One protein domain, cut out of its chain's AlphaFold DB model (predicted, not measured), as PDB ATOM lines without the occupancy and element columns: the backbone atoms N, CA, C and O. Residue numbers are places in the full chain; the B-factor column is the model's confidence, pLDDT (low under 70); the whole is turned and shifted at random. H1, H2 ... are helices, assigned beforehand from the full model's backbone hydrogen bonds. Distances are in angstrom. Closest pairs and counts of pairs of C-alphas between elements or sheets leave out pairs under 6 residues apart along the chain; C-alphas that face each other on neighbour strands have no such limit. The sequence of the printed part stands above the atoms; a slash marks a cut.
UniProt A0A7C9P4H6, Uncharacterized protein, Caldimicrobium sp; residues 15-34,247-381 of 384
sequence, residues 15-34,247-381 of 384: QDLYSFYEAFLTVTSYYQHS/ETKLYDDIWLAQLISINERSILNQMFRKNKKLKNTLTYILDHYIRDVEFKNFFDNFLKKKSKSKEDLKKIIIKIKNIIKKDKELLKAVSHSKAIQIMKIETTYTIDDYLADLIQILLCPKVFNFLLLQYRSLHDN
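Overview. This is residues 15 to 34 and 247 to 381 of the 384 residues of an uncharacterized protein of Caldimicrobium sp (UniProt A0A7C9P4H6). Picture a compact cluster of crossed helices built round H9, which lies nearest the middle and runs crosswise between the long H3 on one side and H6 on the other. H1 crosses H3 on the side away from H9, the short H7 and H8 follow one another along H3, H5 folds back on H6 as a hairpin at the end far from H1, and H4 and H10 cross each other beside H9; residues 247 to 252, with H2, stick out. The printed part has 155 residues with ten named helices, H1 to H10 in order along the chain, and no named strand; the class is all helix. It is compact, with a radius of gyration of the C-alphas of 15.4 A and spans of 43, 38 and 31 A.

Arrangement. Start at H1, residues 15 to 33, which touches H3, residues 253 to 275, at a steep tilt of 44 degrees, opposite ways; their closest C-alphas, of Phe 20 and Ser 266, are 4.8 A apart. H2, residues 247 to 250, touches no helix and meets H3 only through their link. H3 is the hub, touching five helices. One is H4, residues 281 to 291, which it only just touches, with 3 pairs of C-alphas within 8 A, the closest those of Glu 264 and Thr 281 at 6.7 A. H4 and H5, residues 293 to 304, touch only at the corner, closest at the C-alphas of Tyr 289 and Lys 296, 4.6 A. Next, H5 and H6, residues 310 to 325, form a helical hairpin at a shallow tilt of 29 degrees, opposite ways; they only just touch, with 3 pairs within 8 A, the closest C-alphas those of Phe 302 and Asp 312 at 7.5 A. H7, residues 328 to 335, touches H3 with closest C-alphas Ile 267 and Ala 333 at 6.0 A, and H8, residues 338 to 343, touches it with Asn 263 and Ala 339 at 5.8 A. H9, residues 351 to 362, touches H6 about perpendicular, at 75 degrees, with the C-alphas of Ile 317 and Leu 355 closest at 6.2 A. Its closest C-alphas to H3 are those of Leu 358 and Ile 260, 7.2 A apart. H10, residues 365 to 380, only just touches H4, with 3 pairs within 8 A, the closest C-alphas those of Leu 286 and Leu 372 at 6.7 A. H3 and H6 are apart. In H1 and H3 to H10 every O i to N i+4 pair is within hydrogen-bond range; H2 is too short for such a pair.

Along the chain. Find C-alpha 15 at (528.151, 292.071, 375.116); from there H1 runs 26.4 A to C-alpha 33. After the cut, H2 leads to H3, the longest helix, which runs 31.7 A from C-alpha 253 at (512.804, 310.361, 389.033). H4 is 15.4 A long, H5 16.3 A and H6 22.2 A. H7 has 8 residues and H8 has 6; H9 is 16.6 A long. H10 runs 21.9 A and ends at C-alpha 380, (514.882, 280.233, 399.885).

Size, cuts and confidence. The C-alphas farthest apart are those of Glu 346 and Asn 381, at 43.6 A. Residues 35 to 246 are not printed, and C-alphas 34 and 247 are 21.3 A apart across this cut. Of the links printed whole, none is long; H8 to H9, with 7 residues, is short but not tight. The mean pLDDT of the printed part is 80.0; look for values under 70 at 30 residues, among them 24 to 34, 247 to 255 and 379 to 381.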
ATOM      1  N   GLN A  15     529.046 292.837 374.261       61.81
ATOM      2  CA  GLN A  15     528.151 292.071 375.116       61.81
ATOM      3  C   GLN A  15     527.462 292.985 376.133       61.81
ATOM      4  O   GLN A  15     526.299 292.770 376.482       61.81
ATOM      5  N   ASP A  16     528.147 294.050 376.547       64.88
ATOM      6  CA  ASP A  16     527.616 295.083 377.427       64.88
ATOM      7  C   ASP A  16     526.561 295.948 376.706       64.88
ATOM      8  O   ASP A  16     525.518 296.260 377.285       64.88
ATOM      9  N   LEU A  17     526.781 296.272 375.424       67.62
ATOM     10  CA  LEU A  17     525.846 297.023 374.577       67.62
ATOM     11  C   LEU A  17     524.607 296.193 374.217       67.62
ATOM     12  O   LEU A  17     523.483 296.678 374.301       67.62
ATOM     13  N   TYR A  18     524.802 294.926 373.870       67.56
ATOM     14  CA  TYR A  18     523.740 293.968 373.598       67.56
ATOM     15  C   TYR A  18     522.878 293.739 374.843       67.56
ATOM     16  O   TYR A  18     521.655 293.822 374.769       67.56
ATOM     17  N   SER A  19     523.504 293.553 376.011       70.12
ATOM     18  CA  SER A  19     522.789 293.454 377.292       70.12
ATOM     19  C   SER A  19     522.005 294.730 377.610       70.12
ATOM     20  O   SER A  19     520.889 294.641 378.116       70.12
ATOM     21  N   PHE A  20     522.553 295.904 377.276       74.31
ATOM     22  CA  PHE A  20     521.863 297.181 377.445       74.31
ATOM     23  C   PHE A  20     520.663 297.325 376.508       74.31
ATOM     24  O   PHE A  20     519.593 297.689 376.978       74.31
ATOM     25  N   TYR A  21     520.791 297.008 375.216       66.81
ATOM     26  CA  TYR A  21     519.667 297.090 374.277       66.81
ATOM     27  C   TYR A  21     518.567 296.075 374.584       66.81
ATOM     28  O   TYR A  21     517.390 296.411 374.517       66.81
ATOM     29  N   GLU A  22     518.926 294.852 374.963       68.69
ATOM     30  CA  GLU A  22     517.955 293.850 375.401       68.69
ATOM     31  C   GLU A  22     517.204 294.317 376.657       68.69
ATOM     32  O   GLU A  22     515.975 294.222 376.726       68.69
ATOM     33  N   ALA A  23     517.924 294.887 377.630       71.62
ATOM     34  CA  ALA A  23     517.329 295.490 378.818       71.62
ATOM     35  C   ALA A  23     516.440 296.692 378.469       71.62
ATOM     36  O   ALA A  23     515.327 296.787 378.977       71.62
ATOM     37  N   PHE A  24     516.899 297.568 377.573       69.44
ATOM     38  CA  PHE A  24     516.147 298.713 377.074       69.44
ATOM     39  C   PHE A  24     514.829 298.254 376.464       69.44
ATOM     40  O   PHE A  24     513.781 298.708 376.908       69.44
ATOM     41  N   LEU A  25     514.856 297.310 375.521       63.03
ATOM     42  CA  LEU A  25     513.649 296.801 374.871       63.03
ATOM     43  C   LEU A  25     512.696 296.150 375.875       63.03
ATOM     44  O   LEU A  25     511.511 296.449 375.850       63.03
ATOM     45  N   THR A  26     513.208 295.338 376.801       61.53
ATOM     46  CA  THR A  26     512.386 294.642 377.807       61.53
ATOM     47  C   THR A  26     511.728 295.606 378.800       61.53
ATOM     48  O   THR A  26     510.541 295.497 379.112       61.53
ATOM     49  N   VAL A  27     512.495 296.564 379.327       64.94
ATOM     50  CA  VAL A  27     511.981 297.539 380.294       64.94
ATOM     51  C   VAL A  27     511.036 298.505 379.593       64.94
ATOM     52  O   VAL A  27     509.913 298.707 380.050       64.94
ATOM     53  N   THR A  28     511.433 299.060 378.446       62.22
ATOM     54  CA  THR A  28     510.562 299.971 377.695       62.22
ATOM     55  C   THR A  28     509.302 299.281 377.199       62.22
ATOM     56  O   THR A  28     508.249 299.899 377.293       62.22
ATOM     57  N   SER A  29     509.340 298.007 376.791       49.00
ATOM     58  CA  SER A  29     508.119 297.265 376.461       49.00
ATOM     59  C   SER A  29     507.193 297.159 377.669       49.00
ATOM     60  O   SER A  29     505.994 297.359 377.524       49.00
ATOM     61  N   TYR A  30     507.720 296.937 378.879       55.59
ATOM     62  CA  TYR A  30     506.899 296.923 380.094       55.59
ATOM     63  C   TYR A  30     506.241 298.289 380.355       55.59
ATOM     64  O   TYR A  30     505.040 298.362 380.612       55.59
ATOM     65  N   TYR A  31     506.987 299.387 380.200       55.56
ATOM     66  CA  TYR A  31     506.454 300.744 380.369       55.56
ATOM     67  C   TYR A  31     505.514 301.191 379.235       55.56
ATOM     68  O   TYR A  31     504.584 301.954 379.488       55.56
ATOM     69  N   GLN A  32     505.726 300.729 378.000       49.59
ATOM     70  CA  GLN A  32     504.911 301.070 376.828       49.59
ATOM     71  C   GLN A  32     503.646 300.203 376.722       49.59
ATOM     72  O   GLN A  32     502.599 300.715 376.324       49.59
ATOM     73  N   HIS A  33     503.701 298.929 377.130       40.62
ATOM     74  CA  HIS A  33     502.518 298.076 377.297       40.62
ATOM     75  C   HIS A  33     501.712 298.448 378.546       40.62
ATOM     76  O   HIS A  33     500.494 298.274 378.559       40.62
ATOM     77  N   SER A  34     502.346 299.040 379.565       40.62
ATOM     78  CA  SER A  34     501.673 299.689 380.695       40.62
ATOM     79  C   SER A  34     501.025 301.022 380.274       40.62
ATOM     80  O   SER A  34     501.305 302.088 380.830       40.62
ATOM     81  N   GLU A 247     505.751 319.131 386.769       51.91
ATOM     82  CA  GLU A 247     507.149 319.455 386.499       51.91
ATOM     83  C   GLU A 247     507.977 319.463 387.786       51.91
ATOM     84  O   GLU A 247     509.052 318.869 387.828       51.91
ATOM     85  N   THR A 248     507.413 319.985 388.878       50.72
ATOM     86  CA  THR A 248     508.036 319.971 390.212       50.72
ATOM     87  C   THR A 248     508.020 318.606 390.914       50.72
ATOM     88  O   THR A 248     508.769 318.416 391.871       50.72
ATOM     89  N   LYS A 249     507.196 317.642 390.467       48.75
ATOM     90  CA  LYS A 249     507.055 316.317 391.107       48.75
ATOM     91  C   LYS A 249     507.745 315.160 390.382       48.75
ATOM     92  O   LYS A 249     507.950 314.129 391.018       48.75
ATOM     93  N   LEU A 250     508.013 315.254 389.075       45.06
ATOM     94  CA  LEU A 250     508.233 314.050 388.246       45.06
ATOM     95  C   LEU A 250     509.467 314.026 387.346       45.06
ATOM     96  O   LEU A 250     509.795 312.942 386.860       45.06
ATOM     97  N   TYR A 251     510.118 315.154 387.062       41.53
ATOM     98  CA  TYR A 251     510.974 315.186 385.872       41.53
ATOM     99  C   TYR A 251     512.379 314.599 386.011       41.53
ATOM    100  O   TYR A 251     512.943 314.247 384.979       41.53
ATOM    101  N   ASP A 252     512.884 314.349 387.220       50.53
ATOM    102  CA  ASP A 252     514.103 313.540 387.377       50.53
ATOM    103  C   ASP A 252     513.776 312.048 387.568       50.53
ATOM    104  O   ASP A 252     514.274 311.187 386.844       50.53
ATOM    105  N   ASP A 253     512.847 311.711 388.463       56.69
ATOM    106  CA  ASP A 253     512.804 310.361 389.033       56.69
ATOM    107  C   ASP A 253     512.266 309.251 388.106       56.69
ATOM    108  O   ASP A 253     512.674 308.103 388.264       56.69
ATOM    109  N   ILE A 254     511.369 309.513 387.137       63.75
ATOM    110  CA  ILE A 254     510.838 308.431 386.265       63.75
ATOM    111  C   ILE A 254     511.832 308.038 385.175       63.75
ATOM    112  O   ILE A 254     512.051 306.845 384.955       63.75
ATOM    113  N   TRP A 255     512.408 309.015 384.474       67.12
ATOM    114  CA  TRP A 255     513.434 308.741 383.466       67.12
ATOM    115  C   TRP A 255     514.675 308.153 384.121       67.12
ATOM    116  O   TRP A 255     515.220 307.169 383.615       67.12
ATOM    117  N   LEU A 256     515.037 308.667 385.297       71.06
ATOM    118  CA  LEU A 256     516.083 308.105 386.132       71.06
ATOM    119  C   LEU A 256     515.755 306.670 386.568       71.06
ATOM    120  O   LEU A 256     516.566 305.773 386.356       71.06
ATOM    121  N   ALA A 257     514.547 306.392 387.072       74.62
ATOM    122  CA  ALA A 257     514.140 305.039 387.462       74.62
ATOM    123  C   ALA A 257     514.125 304.063 386.277       74.62
ATOM    124  O   ALA A 257     514.533 302.908 386.429       74.62
ATOM    125  N   GLN A 258     513.690 304.501 385.091       78.50
ATOM    126  CA  GLN A 258     513.749 303.694 383.870       78.50
ATOM    127  C   GLN A 258     515.192 303.406 383.470       78.50
ATOM    128  O   GLN A 258     515.541 302.248 383.239       78.50
ATOM    129  N   LEU A 259     516.039 304.434 383.434       82.06
ATOM    130  CA  LEU A 259     517.446 304.302 383.085       82.06
ATOM    131  C   LEU A 259     518.186 303.389 384.072       82.06
ATOM    132  O   LEU A 259     518.924 302.502 383.645       82.06
ATOM    133  N   ILE A 260     517.934 303.537 385.373       84.44
ATOM    134  CA  ILE A 260     518.489 302.674 386.421       84.44
ATOM    135  C   ILE A 260     517.990 301.243 386.266       84.44
ATOM    136  O   ILE A 260     518.797 300.319 386.342       84.44
ATOM    137  N   SER A 261     516.699 301.039 385.996       87.25
ATOM    138  CA  SER A 261     516.126 299.703 385.786       87.25
ATOM    139  C   SER A 261     516.750 299.006 384.574       87.25
ATOM    140  O   SER A 261     517.129 297.836 384.654       87.25
ATOM    141  N   ILE A 262     516.919 299.732 383.463       85.50
ATOM    142  CA  ILE A 262     517.615 299.247 382.263       85.50
ATOM    143  C   ILE A 262     519.065 298.900 382.604       85.50
ATOM    144  O   ILE A 262     519.557 297.838 382.218       85.50
ATOM    145  N   ASN A 263     519.751 299.763 383.353       90.25
ATOM    146  CA  ASN A 263     521.141 299.546 383.729       90.25
ATOM    147  C   ASN A 263     521.312 298.321 384.633       90.25
ATOM    148  O   ASN A 263     522.154 297.473 384.359       90.25
ATOM    149  N   GLU A 264     520.483 298.185 385.665       91.56
ATOM    150  CA  GLU A 264     520.518 297.057 386.596       91.56
ATOM    151  C   GLU A 264     520.162 295.734 385.918       91.56
ATOM    152  O   GLU A 264     520.738 294.696 386.250       91.56
ATOM    153  N   ARG A 265     519.258 295.751 384.931       88.19
ATOM    154  CA  ARG A 265     518.973 294.583 384.088       88.19
ATOM    155  C   ARG A 265     520.131 294.273 383.137       88.19
ATOM    156  O   ARG A 265     520.445 293.102 382.940       88.19
ATOM    157  N   SER A 266     520.792 295.290 382.587       87.88
ATOM    158  CA  SER A 266     521.986 295.110 381.756       87.88
ATOM    159  C   SER A 266     523.129 294.481 382.554       87.88
ATOM    160  O   SER A 266     523.685 293.475 382.119       87.88
ATOM    161  N   ILE A 267     523.421 294.990 383.757       91.12
ATOM    162  CA  ILE A 267     524.425 294.417 384.667       91.12
ATOM    163  C   ILE A 267     524.064 292.967 384.999       91.12
ATOM    164  O   ILE A 267     524.918 292.089 384.901       91.12
ATOM    165  N   LEU A 268     522.794 292.691 385.314       89.50
ATOM    166  CA  LEU A 268     522.317 291.333 385.579       89.50
ATOM    167  C   LEU A 268     522.582 290.386 384.395       89.50
ATOM    168  O   LEU A 268     523.098 289.286 384.588       89.50
ATOM    169  N   ASN A 269     522.271 290.825 383.172       82.88
ATOM    170  CA  ASN A 269     522.510 290.063 381.946       82.88
ATOM    171  C   ASN A 269     524.008 289.843 381.690       82.88
ATOM    172  O   ASN A 269     524.412 288.738 381.323       82.88
ATOM    173  N   GLN A 270     524.842 290.863 381.909       86.06
ATOM    174  CA  GLN A 270     526.297 290.758 381.779       86.06
ATOM    175  C   GLN A 270     526.870 289.737 382.762       86.06
ATOM    176  O   GLN A 270     527.652 288.875 382.360       86.06
ATOM    177  N   MET A 271     526.465 289.808 384.033       86.56
ATOM    178  CA  MET A 271     526.912 288.879 385.070       86.56
ATOM    179  C   MET A 271     526.452 287.458 384.743       86.56
ATOM    180  O   MET A 271     527.280 286.555 384.640       86.56
ATOM    181  N   PHE A 272     525.172 287.262 384.422       84.00
ATOM    182  CA  PHE A 272     524.659 285.946 384.048       84.00
ATOM    183  C   PHE A 272     525.389 285.351 382.834       84.00
ATOM    184  O   PHE A 272     525.698 284.161 382.809       84.00
ATOM    185  N   ARG A 273     525.726 286.164 381.830       79.81
ATOM    186  CA  ARG A 273     526.484 285.700 380.661       79.81
ATOM    187  C   ARG A 273     527.930 285.341 380.988       79.81
ATOM    188  O   ARG A 273     528.404 284.324 380.491       79.81
ATOM    189  N   LYS A 274     528.610 286.148 381.808       82.06
ATOM    190  CA  LYS A 274     530.035 285.969 382.132       82.06
ATOM    191  C   LYS A 274     530.278 284.827 383.116       82.06
ATOM    192  O   LYS A 274     531.213 284.061 382.924       82.06
ATOM    193  N   ASN A 275     529.452 284.695 384.152       81.88
ATOM    194  CA  ASN A 275     529.715 283.766 385.256       81.88
ATOM    195  C   ASN A 275     528.470 283.005 385.753       81.88
ATOM    196  O   ASN A 275     528.528 282.384 386.814       81.88
ATOM    197  N   LYS A 276     527.348 283.056 385.017       80.69
ATOM    198  CA  LYS A 276     526.068 282.404 385.367       80.69
ATOM    199  C   LYS A 276     525.473 282.845 386.708       80.69
ATOM    200  O   LYS A 276     524.572 282.189 387.221       80.69
ATOM    201  N   LYS A 277     525.904 283.986 387.258       78.81
ATOM    202  CA  LYS A 277     525.322 284.557 388.477       78.81
ATOM    203  C   LYS A 277     524.232 285.560 388.123       78.81
ATOM    204  O   LYS A 277     524.482 286.543 387.427       78.81
ATOM    205  N   LEU A 278     523.033 285.352 388.663       80.38
ATOM    206  CA  LEU A 278     521.951 286.339 388.648       80.38
ATOM    207  C   LEU A 278     522.239 287.422 389.694       80.38
ATOM    208  O   LEU A 278     521.685 287.421 390.789       80.38
ATOM    209  N   LYS A 279     523.175 288.309 389.360       87.56
ATOM    210  CA  LYS A 279     523.676 289.343 390.256       87.56
ATOM    211  C   LYS A 279     523.767 290.701 389.565       87.56
ATOM    212  O   LYS A 279     524.312 290.812 388.475       87.56
ATOM    213  N   ASN A 280     523.279 291.732 390.236       91.69
ATOM    214  CA  ASN A 280     523.439 293.144 389.895       91.69
ATOM    215  C   ASN A 280     523.687 293.962 391.170       91.69
ATOM    216  O   ASN A 280     523.862 293.387 392.249       91.69
ATOM    217  N   THR A 281     523.748 295.286 391.064       92.19
ATOM    218  CA  THR A 281     524.073 296.156 392.200       92.19
ATOM    219  C   THR A 281     523.032 296.027 393.307       92.19
ATOM    220  O   THR A 281     523.378 295.860 394.476       92.19
ATOM    221  N   LEU A 282     521.753 296.035 392.936       90.69
ATOM    222  CA  LEU A 282     520.624 296.029 393.854       90.69
ATOM    223  C   LEU A 282     520.509 294.693 394.594       90.69
ATOM    224  O   LEU A 282     520.434 294.674 395.820       90.69
ATOM    225  N   THR A 283     520.577 293.571 393.875       89.88
ATOM    226  CA  THR A 283     520.598 292.234 394.502       89.88
ATOM    227  C   THR A 283     521.807 292.055 395.411       89.88
ATOM    228  O   THR A 283     521.693 291.416 396.452       89.88
ATOM    229  N   TYR A 284     522.953 292.657 395.079       91.88
ATOM    230  CA  TYR A 284     524.138 292.573 395.924       91.88
ATOM    231  C   TYR A 284     524.032 293.394 397.214       91.88
ATOM    232  O   TYR A 284     524.499 292.942 398.262       91.88
ATOM    233  N   ILE A 285     523.386 294.565 397.156       92.25
ATOM    234  CA  ILE A 285     523.037 295.356 398.345       92.25
ATOM    235  C   ILE A 285     522.060 294.574 399.232       92.25
ATOM    236  O   ILE A 285     522.272 294.502 400.440       92.25
ATOM    237  N   LEU A 286     521.022 293.960 398.649       91.25
ATOM    238  CA  LEU A 286     520.043 293.158 399.393       91.25
ATOM    239  C   LEU A 286     520.672 291.919 400.043       91.25
ATOM    240  O   LEU A 286     520.382 291.632 401.202       91.25
ATOM    241  N   ASP A 287     521.568 291.224 399.338       90.94
ATOM    242  CA  ASP A 287     522.315 290.084 399.883       90.94
ATOM    243  C   ASP A 287     523.119 290.489 401.129       90.94
ATOM    244  O   ASP A 287     523.045 289.832 402.167       90.94
ATOM    245  N   HIS A 288     523.819 291.629 401.069       92.62
ATOM    246  CA  HIS A 288     524.543 292.171 402.222       92.62
ATOM    247  C   HIS A 288     523.602 292.636 403.330       92.62
ATOM    248  O   HIS A 288     523.875 292.389 404.498       92.62
ATOM    249  N   TYR A 289     522.473 293.260 402.994       92.12
ATOM    250  CA  TYR A 289     521.462 293.648 403.978       92.12
ATOM    251  C   TYR A 289     520.914 292.438 404.755       92.12
ATOM    252  O   TYR A 289     520.561 292.555 405.927       92.12
ATOM    253  N   ILE A 290     520.854 291.264 404.123       89.88
ATOM    254  CA  ILE A 290     520.402 290.028 404.766       89.88
ATOM    255  C   ILE A 290     521.524 289.365 405.575       89.88
ATOM    256  O   ILE A 290     521.270 288.921 406.694       89.88
ATOM    257  N   ARG A 291     522.736 289.261 405.016       89.38
ATOM    258  CA  ARG A 291     523.817 288.428 405.575       89.38
ATOM    259  C   ARG A 291     524.777 289.161 406.506       89.38
ATOM    260  O   ARG A 291     525.380 288.525 407.366       89.38
ATOM    261  N   ASP A 292     524.954 290.466 406.330       93.19
ATOM    262  CA  ASP A 292     525.883 291.284 407.107       93.19
ATOM    263  C   ASP A 292     525.099 292.107 408.139       93.19
ATOM    264  O   ASP A 292     524.443 293.101 407.820       93.19
ATOM    265  N   VAL A 293     525.166 291.672 409.402       92.94
ATOM    266  CA  VAL A 293     524.460 292.305 410.529       92.94
ATOM    267  C   VAL A 293     524.910 293.755 410.735       92.94
ATOM    268  O   VAL A 293     524.087 294.613 411.057       92.94
ATOM    269  N   GLU A 294     526.195 294.054 410.526       93.44
ATOM    270  CA  GLU A 294     526.724 295.411 410.673       93.44
ATOM    271  C   GLU A 294     526.164 296.319 409.573       93.44
ATOM    272  O   GLU A 294     525.665 297.414 409.854       93.44
ATOM    273  N   PHE A 295     526.185 295.846 408.322       92.94
ATOM    274  CA  PHE A 295     525.618 296.586 407.200       92.94
ATOM    275  C   PHE A 295     524.109 296.782 407.349       92.94
ATOM    276  O   PHE A 295     523.623 297.891 407.136       92.94
ATOM    277  N   LYS A 296     523.375 295.749 407.775       93.06
ATOM    278  CA  LYS A 296     521.938 295.831 408.045       93.06
ATOM    279  C   LYS A 296     521.619 296.917 409.065       93.06
ATOM    280  O   LYS A 296     520.805 297.792 408.786       93.06
ATOM    281  N   ASN A 297     522.294 296.902 410.214       93.25
ATOM    282  CA  ASN A 297     522.083 297.895 411.267       93.25
ATOM    283  C   ASN A 297     522.401 299.312 410.771       93.25
ATOM    284  O   ASN A 297     521.655 300.252 411.042       93.25
ATOM    285  N   PHE A 298     523.484 299.469 410.005       92.00
ATOM    286  CA  PHE A 298     523.838 300.744 409.386       92.00
ATOM    287  C   PHE A 298     522.754 301.231 408.408       92.00
ATOM    288  O   PHE A 298     522.340 302.390 408.471       92.00
ATOM    289  N   PHE A 299     522.269 300.344 407.535       90.62
ATOM    290  CA  PHE A 299     521.252 300.651 406.532       90.62
ATOM    291  C   PHE A 299     519.896 300.968 407.173       90.62
ATOM    292  O   PHE A 299     519.290 301.981 406.842       90.62
ATOM    293  N   ASP A 300     519.453 300.180 408.156       90.69
ATOM    294  CA  ASP A 300     518.213 300.416 408.906       90.69
ATOM    295  C   ASP A 300     518.242 301.761 409.634       90.69
ATOM    296  O   ASP A 300     517.259 302.508 409.616       90.69
ATOM    297  N   ASN A 301     519.377 302.103 410.251       89.50
ATOM    298  CA  ASN A 301     519.556 303.401 410.891       89.50
ATOM    299  C   ASN A 301     519.476 304.539 409.872       89.50
ATOM    300  O   ASN A 301     518.821 305.546 410.135       89.50
ATOM    301  N   PHE A 302     520.091 304.374 408.697       88.44
ATOM    302  CA  PHE A 302     519.975 305.343 407.611       88.44
ATOM    303  C   PHE A 302     518.521 305.492 407.134       88.44
ATOM    304  O   PHE A 302     518.031 306.618 407.034       88.44
ATOM    305  N   LEU A 303     517.794 304.390 406.919       83.56
ATOM    306  CA  LEU A 303     516.387 304.406 406.501       83.56
ATOM    307  C   LEU A 303     515.494 305.144 407.512       83.56
ATOM    308  O   LEU A 303     514.725 306.020 407.110       83.56
ATOM    309  N   LYS A 304     515.647 304.852 408.813       84.88
ATOM    310  CA  LYS A 304     514.837 305.415 409.912       84.88
ATOM    311  C   LYS A 304     515.070 306.907 410.179       84.88
ATOM    312  O   LYS A 304     514.243 307.533 410.843       84.88
ATOM    313  N   LYS A 305     516.164 307.504 409.688       82.44
ATOM    314  CA  LYS A 305     516.424 308.942 409.867       82.44
ATOM    315  C   LYS A 305     515.337 309.786 409.195       82.44
ATOM    316  O   LYS A 305     515.164 309.711 407.975       82.44
ATOM    317  N   LYS A 306     514.662 310.628 409.992       74.75
ATOM    318  CA  LYS A 306     513.636 311.582 409.524       74.75
ATOM    319  C   LYS A 306     514.205 312.615 408.548       74.75
ATOM    320  O   LYS A 306     513.567 312.905 407.546       74.75
ATOM    321  N   SER A 307     515.407 313.123 408.814       76.06
ATOM    322  CA  SER A 307     516.158 314.000 407.914       76.06
ATOM    323  C   SER A 307     517.486 313.344 407.538       76.06
ATOM    324  O   SER A 307     518.176 312.772 408.384       76.06
ATOM    325  N   LYS A 308     517.825 313.384 406.247       80.25
ATOM    326  CA  LYS A 308     519.052 312.803 405.690       80.25
ATOM    327  C   LYS A 308     519.891 313.938 405.122       80.25
ATOM    328  O   LYS A 308     519.452 314.633 404.213       80.25
ATOM    329  N   SER A 309     521.072 314.156 405.690       82.31
ATOM    330  CA  SER A 309     521.998 315.175 405.193       82.31
ATOM    331  C   SER A 309     522.777 314.665 403.973       82.31
ATOM    332  O   SER A 309     522.903 313.458 403.756       82.31
ATOM    333  N   LYS A 310     523.385 315.582 403.208       77.62
ATOM    334  CA  LYS A 310     524.327 315.227 402.129       77.62
ATOM    335  C   LYS A 310     525.476 314.348 402.642       77.62
ATOM    336  O   LYS A 310     525.964 313.481 401.925       77.62
ATOM    337  N   GLU A 311     525.883 314.550 403.893       85.69
ATOM    338  CA  GLU A 311     526.928 313.760 404.542       85.69
ATOM    339  C   GLU A 311     526.462 312.337 404.876       85.69
ATOM    340  O   GLU A 311     527.211 311.379 404.693       85.69
ATOM    341  N   ASP A 312     525.206 312.167 405.299       84.44
ATOM    342  CA  ASP A 312     524.622 310.836 405.494       84.44
ATOM    343  C   ASP A 312     524.583 310.050 404.184       84.44
ATOM    344  O   ASP A 312     524.957 308.877 404.166       84.44
ATOM    345  N   LEU A 313     524.189 310.710 403.087       83.25
ATOM    346  CA  LEU A 313     524.153 310.110 401.755       83.25
ATOM    347  C   LEU A 313     525.555 309.683 401.292       83.25
ATOM    348  O   LEU A 313     525.752 308.548 400.864       83.25
ATOM    349  N   LYS A 314     526.566 310.542 401.464       88.12
ATOM    350  CA  LYS A 314     527.966 310.191 401.165       88.12
ATOM    351  C   LYS A 314     528.433 308.965 401.949       88.12
ATOM    352  O   LYS A 314     529.060 308.078 401.375       88.12
ATOM    353  N   LYS A 315     528.115 308.884 403.245       91.44
ATOM    354  CA  LYS A 315     528.508 307.746 404.093       91.44
ATOM    355  C   LYS A 315     527.911 306.431 403.600       91.44
ATOM    356  O   LYS A 315     528.637 305.438 403.524       91.44
ATOM    357  N   ILE A 316     526.624 306.413 403.238       90.81
ATOM    358  CA  ILE A 316     525.999 305.194 402.710       90.81
ATOM    359  C   ILE A 316     526.545 304.820 401.326       90.81
ATOM    360  O   ILE A 316     526.848 303.647 401.107       90.81
ATOM    361  N   ILE A 317     526.788 305.797 400.442       91.88
ATOM    362  CA  ILE A 317     527.423 305.565 399.134       91.88
ATOM    363  C   ILE A 317     528.804 304.934 399.322       91.88
ATOM    364  O   ILE A 317     529.099 303.912 398.709       91.88
ATOM    365  N   ILE A 318     529.636 305.478 400.218       93.19
ATOM    366  CA  ILE A 318     530.972 304.936 400.508       93.19
ATOM    367  C   ILE A 318     530.878 303.497 401.035       93.19
ATOM    368  O   ILE A 318     531.632 302.632 400.582       93.19
ATOM    369  N   LYS A 319     529.951 303.211 401.959       93.06
ATOM    370  CA  LYS A 319     529.765 301.859 402.513       93.06
ATOM    371  C   LYS A 319     529.352 300.863 401.420       93.06
ATOM    372  O   LYS A 319     529.970 299.805 401.312       93.06
ATOM    373  N   ILE A 320     528.390 301.224 400.566       92.25
ATOM    374  CA  ILE A 320     527.943 300.397 399.430       92.25
ATOM    375  C   ILE A 320     529.069 300.208 398.410       92.25
ATOM    376  O   ILE A 320     529.347 299.085 397.996       92.25
ATOM    377  N   LYS A 321     529.786 301.274 398.053       91.81
ATOM    378  CA  LYS A 321     530.932 301.215 397.139       91.81
ATOM    379  C   LYS A 321     532.019 300.278 397.661       91.81
ATOM    380  O   LYS A 321     532.579 299.505 396.890       91.81
ATOM    381  N   ASN A 322     532.302 300.300 398.964       92.12
ATOM    382  CA  ASN A 322     533.265 299.391 399.589       92.12
ATOM    383  C   ASN A 322     532.806 297.930 399.550       92.12
ATOM    384  O   ASN A 322     533.637 297.044 399.366       92.12
ATOM    385  N   ILE A 323     531.504 297.674 399.670       91.50
ATOM    386  CA  ILE A 323     530.931 296.338 399.481       91.50
ATOM    387  C   ILE A 323     531.081 295.890 398.022       91.50
ATOM    388  O   ILE A 323     531.609 294.805 397.771       91.50
ATOM    389  N   ILE A 324     530.702 296.735 397.055       90.69
ATOM    390  CA  ILE A 324     530.824 296.461 395.611       90.69
ATOM    391  C   ILE A 324     532.277 296.187 395.223       90.69
ATOM    392  O   ILE A 324     532.536 295.238 394.493       90.69
ATOM    393  N   LYS A 325     533.243 296.938 395.769       91.06
ATOM    394  CA  LYS A 325     534.680 296.727 395.523       91.06
ATOM    395  C   LYS A 325     535.175 295.320 395.872       91.06
ATOM    396  O   LYS A 325     536.175 294.892 395.299       91.06
ATOM    397  N   LYS A 326     534.507 294.602 396.786       90.19
ATOM    398  CA  LYS A 326     534.853 293.209 397.119       90.19
ATOM    399  C   LYS A 326     534.552 292.245 395.965       90.19
ATOM    400  O   LYS A 326     535.188 291.200 395.877       90.19
ATOM    401  N   ASP A 327     533.632 292.598 395.067       89.81
ATOM    402  CA  ASP A 327     533.335 291.846 393.849       89.81
ATOM    403  C   ASP A 327     533.913 292.575 392.628       89.81
ATOM    404  O   ASP A 327     533.325 293.518 392.094       89.81
ATOM    405  N   LYS A 328     535.088 292.123 392.173       89.38
ATOM    406  CA  LYS A 328     535.803 292.730 391.039       89.38
ATOM    407  C   LYS A 328     534.986 292.707 389.741       89.38
ATOM    408  O   LYS A 328     535.114 293.631 388.938       89.38
ATOM    409  N   GLU A 329     534.171 291.676 389.522       88.62
ATOM    410  CA  GLU A 329     533.378 291.527 388.297       88.62
ATOM    411  C   GLU A 329     532.183 292.478 388.304       88.62
ATOM    412  O   GLU A 329     531.969 293.198 387.327       88.62
ATOM    413  N   LEU A 330     531.470 292.558 389.432       90.81
ATOM    414  CA  LEU A 330     530.385 293.521 389.605       90.81
ATOM    415  C   LEU A 330     530.912 294.958 389.547       90.81
ATOM    416  O   LEU A 330     530.335 295.786 388.849       90.81
ATOM    417  N   LEU A 331     532.035 295.256 390.212       90.12
ATOM    418  CA  LEU A 331     532.666 296.574 390.141       90.12
ATOM    419  C   LEU A 331     532.995 296.954 388.695       90.12
ATOM    420  O   LEU A 331     532.752 298.095 388.296       90.12
ATOM    421  N   LYS A 332     533.518 296.013 387.898       88.62
ATOM    422  CA  LYS A 332     533.798 296.248 386.479       88.62
ATOM    423  C   LYS A 332     532.507 296.532 385.705       88.62
ATOM    424  O   LYS A 332     532.485 297.508 384.960       88.62
ATOM    425  N   ALA A 333     531.454 295.737 385.905       88.25
ATOM    426  CA  ALA A 333     530.164 295.914 385.232       88.25
ATOM    427  C   ALA A 333     529.502 297.263 385.571       88.25
ATOM    428  O   ALA A 333     529.058 297.981 384.677       88.25
ATOM    429  N   VAL A 334     529.515 297.656 386.849       89.25
ATOM    430  CA  VAL A 334     529.019 298.961 387.313       89.25
ATOM    431  C   VAL A 334     529.868 300.102 386.749       89.25
ATOM    432  O   VAL A 334     529.328 301.080 386.251       89.25
ATOM    433  N   SER A 335     531.199 299.985 386.762       85.69
ATOM    434  CA  SER A 335     532.081 301.075 386.308       85.69
ATOM    435  C   SER A 335     532.006 301.341 384.802       85.69
ATOM    436  O   SER A 335     532.262 302.461 384.367       85.69
ATOM    437  N   HIS A 336     531.651 300.326 384.010       83.50
ATOM    438  CA  HIS A 336     531.511 300.421 382.552       83.50
ATOM    439  C   HIS A 336     530.045 300.456 382.110       83.50
ATOM    440  O   HIS A 336     529.744 300.230 380.937       83.50
ATOM    441  N   SER A 337     529.120 300.727 383.034       82.44
ATOM    442  CA  SER A 337     527.700 300.693 382.721       82.44
ATOM    443  C   SER A 337     527.341 301.766 381.687       82.44
ATOM    444  O   SER A 337     527.817 302.906 381.723       82.44
ATOM    445  N   LYS A 338     526.471 301.397 380.741       78.19
ATOM    446  CA  LYS A 338     526.047 302.306 379.673       78.19
ATOM    447  C   LYS A 338     525.210 303.470 380.189       78.19
ATOM    448  O   LYS A 338     525.332 304.550 379.632       78.19
ATOM    449  N   ALA A 339     524.447 303.307 381.274       78.12
ATOM    450  CA  ALA A 339     523.734 304.435 381.874       78.12
ATOM    451  C   ALA A 339     524.688 305.533 382.361       78.12
ATOM    452  O   ALA A 339     524.484 306.693 382.024       78.12
ATOM    453  N   ILE A 340     525.774 305.171 383.058       82.75
ATOM    454  CA  ILE A 340     526.784 306.147 383.488       82.75
ATOM    455  C   ILE A 340     527.427 306.817 382.269       82.75
ATOM    456  O   ILE A 340     527.632 308.024 382.275       82.75
ATOM    457  N   GLN A 341     527.728 306.057 381.209       82.00
ATOM    458  CA  GLN A 341     528.289 306.625 379.977       82.00
ATOM    459  C   GLN A 341     527.328 307.600 379.288       82.00
ATOM    460  O   GLN A 341     527.780 308.645 378.844       82.00
ATOM    461  N   ILE A 342     526.032 307.282 379.222       74.50
ATOM    462  CA  ILE A 342     525.000 308.142 378.623       74.50
ATOM    463  C   ILE A 342     524.835 309.428 379.438       74.50
ATOM    464  O   ILE A 342     524.876 310.513 378.872       74.50
ATOM    465  N   MET A 343     524.717 309.321 380.762       73.94
ATOM    466  CA  MET A 343     524.542 310.486 381.640       73.94
ATOM    467  C   MET A 343     525.769 311.409 381.625       73.94
ATOM    468  O   MET A 343     525.632 312.626 381.725       73.94
ATOM    469  N   LYS A 344     526.968 310.847 381.427       79.88
ATOM    470  CA  LYS A 344     528.220 311.600 381.267       79.88
ATOM    471  C   LYS A 344     528.310 312.441 379.994       79.88
ATOM    472  O   LYS A 344     529.189 313.293 379.929       79.88
ATOM    473  N   ILE A 345     527.474 312.194 378.982       72.50
ATOM    474  CA  ILE A 345     527.530 312.951 377.718       72.50
ATOM    475  C   ILE A 345     527.208 314.429 377.970       72.50
ATOM    476  O   ILE A 345     527.855 315.296 377.396       72.50
ATOM    477  N   GLU A 346     526.270 314.700 378.877       60.84
ATOM    478  CA  GLU A 346     525.759 316.050 379.155       60.84
ATOM    479  C   GLU A 346     526.145 316.565 380.556       60.84
ATOM    480  O   GLU A 346     525.925 317.729 380.879       60.84
ATOM    481  N   THR A 347     526.701 315.713 381.431       70.00
ATOM    482  CA  THR A 347     526.941 316.050 382.849       70.00
ATOM    483  C   THR A 347     528.208 315.400 383.420       70.00
ATOM    484  O   THR A 347     528.832 314.539 382.805       70.00
ATOM    485  N   THR A 348     528.587 315.763 384.649       81.06
ATOM    486  CA  THR A 348     529.713 315.163 385.393       81.06
ATOM    487  C   THR A 348     529.343 313.867 386.133       81.06
ATOM    488  O   THR A 348     530.015 313.498 387.092       81.06
ATOM    489  N   TYR A 349     528.302 313.154 385.684       81.50
ATOM    490  CA  TYR A 349     527.734 311.986 386.362       81.50
ATOM    491  C   TYR A 349     528.755 310.865 386.622       81.50
ATOM    492  O   TYR A 349     529.473 310.401 385.732       81.50
ATOM    493  N   THR A 350     528.819 310.390 387.859       88.12
ATOM    494  CA  THR A 350     529.800 309.416 388.343       88.12
ATOM    495  C   THR A 350     529.144 308.123 388.827       88.12
ATOM    496  O   THR A 350     527.926 307.978 388.873       88.12
ATOM    497  N   ILE A 351     529.969 307.146 389.223       87.69
ATOM    498  CA  ILE A 351     529.479 305.949 389.926       87.69
ATOM    499  C   ILE A 351     528.821 306.336 391.257       87.69
ATOM    500  O   ILE A 351     527.889 305.666 391.682       87.69
ATOM    501  N   ASP A 352     529.296 307.393 391.920       88.50
ATOM    502  CA  ASP A 352     528.742 307.799 393.210       88.50
ATOM    503  C   ASP A 352     527.334 308.381 393.036       88.50
ATOM    504  O   ASP A 352     526.467 308.076 393.850       88.50
ATOM    505  N   ASP A 353     527.089 309.100 391.935       86.38
ATOM    506  CA  ASP A 353     525.754 309.585 391.557       86.38
ATOM    507  C   ASP A 353     524.826 308.410 391.219       86.38
ATOM    508  O   ASP A 353     523.756 308.275 391.799       86.38
ATOM    509  N   TYR A 354     525.301 307.447 390.423       88.06
ATOM    510  CA  TYR A 354     524.552 306.216 390.146       88.06
ATOM    511  C   TYR A 354     524.155 305.428 391.403       88.06
ATOM    512  O   TYR A 354     523.031 304.931 391.523       88.06
ATOM    513  N   LEU A 355     525.077 305.298 392.360       89.56
ATOM    514  CA  LEU A 355     524.780 304.657 393.637       89.56
ATOM    515  C   LEU A 355     523.809 305.495 394.472       89.56
ATOM    516  O   LEU A 355     522.966 304.911 395.152       89.56
ATOM    517  N   ALA A 356     523.900 306.826 394.424       86.62
ATOM    518  CA  ALA A 356     522.953 307.718 395.085       86.62
ATOM    519  C   ALA A 356     521.525 307.485 394.577       86.62
ATOM    520  O   ALA A 356     520.613 307.313 395.387       86.62
ATOM    521  N   ASP A 357     521.351 307.372 393.262       85.88
ATOM    522  CA  ASP A 357     520.032 307.205 392.657       85.88
ATOM    523  C   ASP A 357     519.436 305.814 392.946       85.88
ATOM    524  O   ASP A 357     518.248 305.665 393.242       85.88
ATOM    525  N   LEU A 358     520.273 304.769 392.971       87.06
ATOM    526  CA  LEU A 358     519.862 303.446 393.458       87.06
ATOM    527  C   LEU A 358     519.407 303.491 394.921       87.06
ATOM    528  O   LEU A 358     518.403 302.875 395.283       87.06
ATOM    529  N   ILE A 359     520.135 304.215 395.773       86.12
ATOM    530  CA  ILE A 359     519.766 304.385 397.180       86.12
ATOM    531  C   ILE A 359     518.434 305.126 397.280       86.12
ATOM    532  O   ILE A 359     517.590 304.696 398.061       86.12
ATOM    533  N   GLN A 360     518.204 306.169 396.477       81.06
ATOM    534  CA  GLN A 360     516.937 306.906 396.437       81.06
ATOM    535  C   GLN A 360     515.747 305.980 396.151       81.06
ATOM    536  O   GLN A 360     514.730 306.066 396.842       81.06
ATOM    537  N   ILE A 361     515.888 305.024 395.227       80.69
ATOM    538  CA  ILE A 361     514.862 303.996 394.974       80.69
ATOM    539  C   ILE A 361     514.634 303.125 396.220       80.69
ATOM    540  O   ILE A 361     513.491 302.876 396.615       80.69
ATOM    541  N   LEU A 362     515.713 302.681 396.871       83.75
ATOM    542  CA  LEU A 362     515.654 301.837 398.071       83.75
ATOM    543  C   LEU A 362     515.164 302.583 399.323       83.75
ATOM    544  O   LEU A 362     514.756 301.939 400.287       83.75
ATOM    545  N   LEU A 363     515.152 303.921 399.324       79.88
ATOM    546  CA  LEU A 363     514.558 304.707 400.407       79.88
ATOM    547  C   LEU A 363     513.039 304.555 400.476       79.88
ATOM    548  O   LEU A 363     512.463 304.798 401.535       79.88
ATOM    549  N   CYS A 364     512.381 304.163 399.380       78.81
ATOM    550  CA  CYS A 364     510.949 303.911 399.376       78.81
ATOM    551  C   CYS A 364     510.642 302.590 400.107       78.81
ATOM    552  O   CYS A 364     510.924 301.518 399.560       78.81
ATOM    553  N   PRO A 365     509.996 302.604 401.295       76.75
ATOM    554  CA  PRO A 365     509.815 301.387 402.091       76.75
ATOM    555  C   PRO A 365     508.985 300.322 401.371       76.75
ATOM    556  O   PRO A 365     509.239 299.131 401.515       76.75
ATOM    557  N   LYS A 366     508.007 300.746 400.555       74.56
ATOM    558  CA  LYS A 366     507.188 299.830 399.748       74.56
ATOM    559  C   LYS A 366     508.033 299.089 398.713       74.56
ATOM    560  O   LYS A 366     507.905 297.875 398.595       74.56
ATOM    561  N   VAL A 367     508.899 299.810 398.000       80.31
ATOM    562  CA  VAL A 367     509.789 299.233 396.983       80.31
ATOM    563  C   VAL A 367     510.826 298.335 397.647       80.31
ATOM    564  O   VAL A 367     510.978 297.188 397.242       80.31
ATOM    565  N   PHE A 368     511.476 298.808 398.712       85.38
ATOM    566  CA  PHE A 368     512.468 298.031 399.450       85.38
ATOM    567  C   PHE A 368     511.897 296.711 399.981       85.38
ATOM    568  O   PHE A 368     512.457 295.650 399.721       85.38
ATOM    569  N   ASN A 369     510.745 296.758 400.660       84.31
ATOM    570  CA  ASN A 369     510.100 295.561 401.198       84.31
ATOM    571  C   ASN A 369     509.674 294.594 400.090       84.31
ATOM    572  O   ASN A 369     509.859 293.387 400.233       84.31
ATOM    573  N   PHE A 370     509.138 295.109 398.980       85.69
ATOM    574  CA  PHE A 370     508.797 294.284 397.824       85.69
ATOM    575  C   PHE A 370     510.033 293.566 397.270       85.69
ATOM    576  O   PHE A 370     510.018 292.347 397.118       85.69
ATOM    577  N   LEU A 371     511.125 294.296 397.030       86.31
ATOM    578  CA  LEU A 371     512.367 293.727 396.508       86.31
ATOM    579  C   LEU A 371     512.983 292.711 397.477       86.31
ATOM    580  O   LEU A 371     513.454 291.664 397.039       86.31
ATOM    581  N   LEU A 372     512.934 292.975 398.784       87.19
ATOM    582  CA  LEU A 372     513.423 292.058 399.811       87.19
ATOM    583  C   LEU A 372     512.626 290.745 399.837       87.19
ATOM    584  O   LEU A 372     513.220 289.673 399.944       87.19
ATOM    585  N   LEU A 373     511.297 290.819 399.717       86.81
ATOM    586  CA  LEU A 373     510.429 289.642 399.631       86.81
ATOM    587  C   LEU A 373     510.737 288.810 398.381       86.81
ATOM    588  O   LEU A 373     510.939 287.604 398.496       86.81
ATOM    589  N   GLN A 374     510.834 289.456 397.214       84.62
ATOM    590  CA  GLN A 374     511.172 288.782 395.955       84.62
ATOM    591  C   GLN A 374     512.558 288.125 396.021       84.62
ATOM    592  O   GLN A 374     512.733 286.978 395.606       84.62
ATOM    593  N   TYR A 375     513.540 288.823 396.595       85.06
ATOM    594  CA  TYR A 375     514.891 288.299 396.767       85.06
ATOM    595  C   TYR A 375     514.908 287.049 397.657       85.06
ATOM    596  O   TYR A 375     515.498 286.040 397.278       85.06
ATOM    597  N   ARG A 376     514.212 287.078 398.802       83.69
ATOM    598  CA  ARG A 376     514.083 285.910 399.687       83.69
ATOM    599  C   ARG A 376     513.407 284.739 398.987       83.69
ATOM    600  O   ARG A 376     513.968 283.653 398.985       83.69
ATOM    601  N   SER A 377     512.290 284.961 398.288       81.00
ATOM    602  CA  SER A 377     511.608 283.870 397.574       81.00
ATOM    603  C   SER A 377     512.486 283.191 396.521       81.00
ATOM    604  O   SER A 377     512.376 281.988 396.316       81.00
ATOM    605  N   LEU A 378     513.389 283.934 395.873       73.88
ATOM    606  CA  LEU A 378     514.312 283.376 394.882       73.88
ATOM    607  C   LEU A 378     515.475 282.594 395.513       73.88
ATOM    608  O   LEU A 378     516.039 281.721 394.859       73.88
ATOM    609  N   HIS A 379     515.855 282.911 396.753       69.62
ATOM    610  CA  HIS A 379     517.009 282.312 397.427       69.62
ATOM    611  C   HIS A 379     516.652 281.238 398.463       69.62
ATOM    612  O   HIS A 379     517.496 280.380 398.730       69.62
ATOM    613  N   ASP A 380     515.426 281.256 398.988       64.69
ATOM    614  CA  ASP A 380     514.882 280.233 399.885       64.69
ATOM    615  C   ASP A 380     514.308 279.036 399.095       64.69
ATOM    616  O   ASP A 380     514.335 277.911 399.588       64.69
ATOM    617  N   ASN A 381     513.907 279.225 397.828       50.44
ATOM    618  CA  ASN A 381     513.533 278.144 396.902       50.44
ATOM    619  C   ASN A 381     514.770 277.436 396.312       50.44
ATOM    620  O   ASN A 381     514.990 277.424 395.101       50.44
TER     621      ASN A 381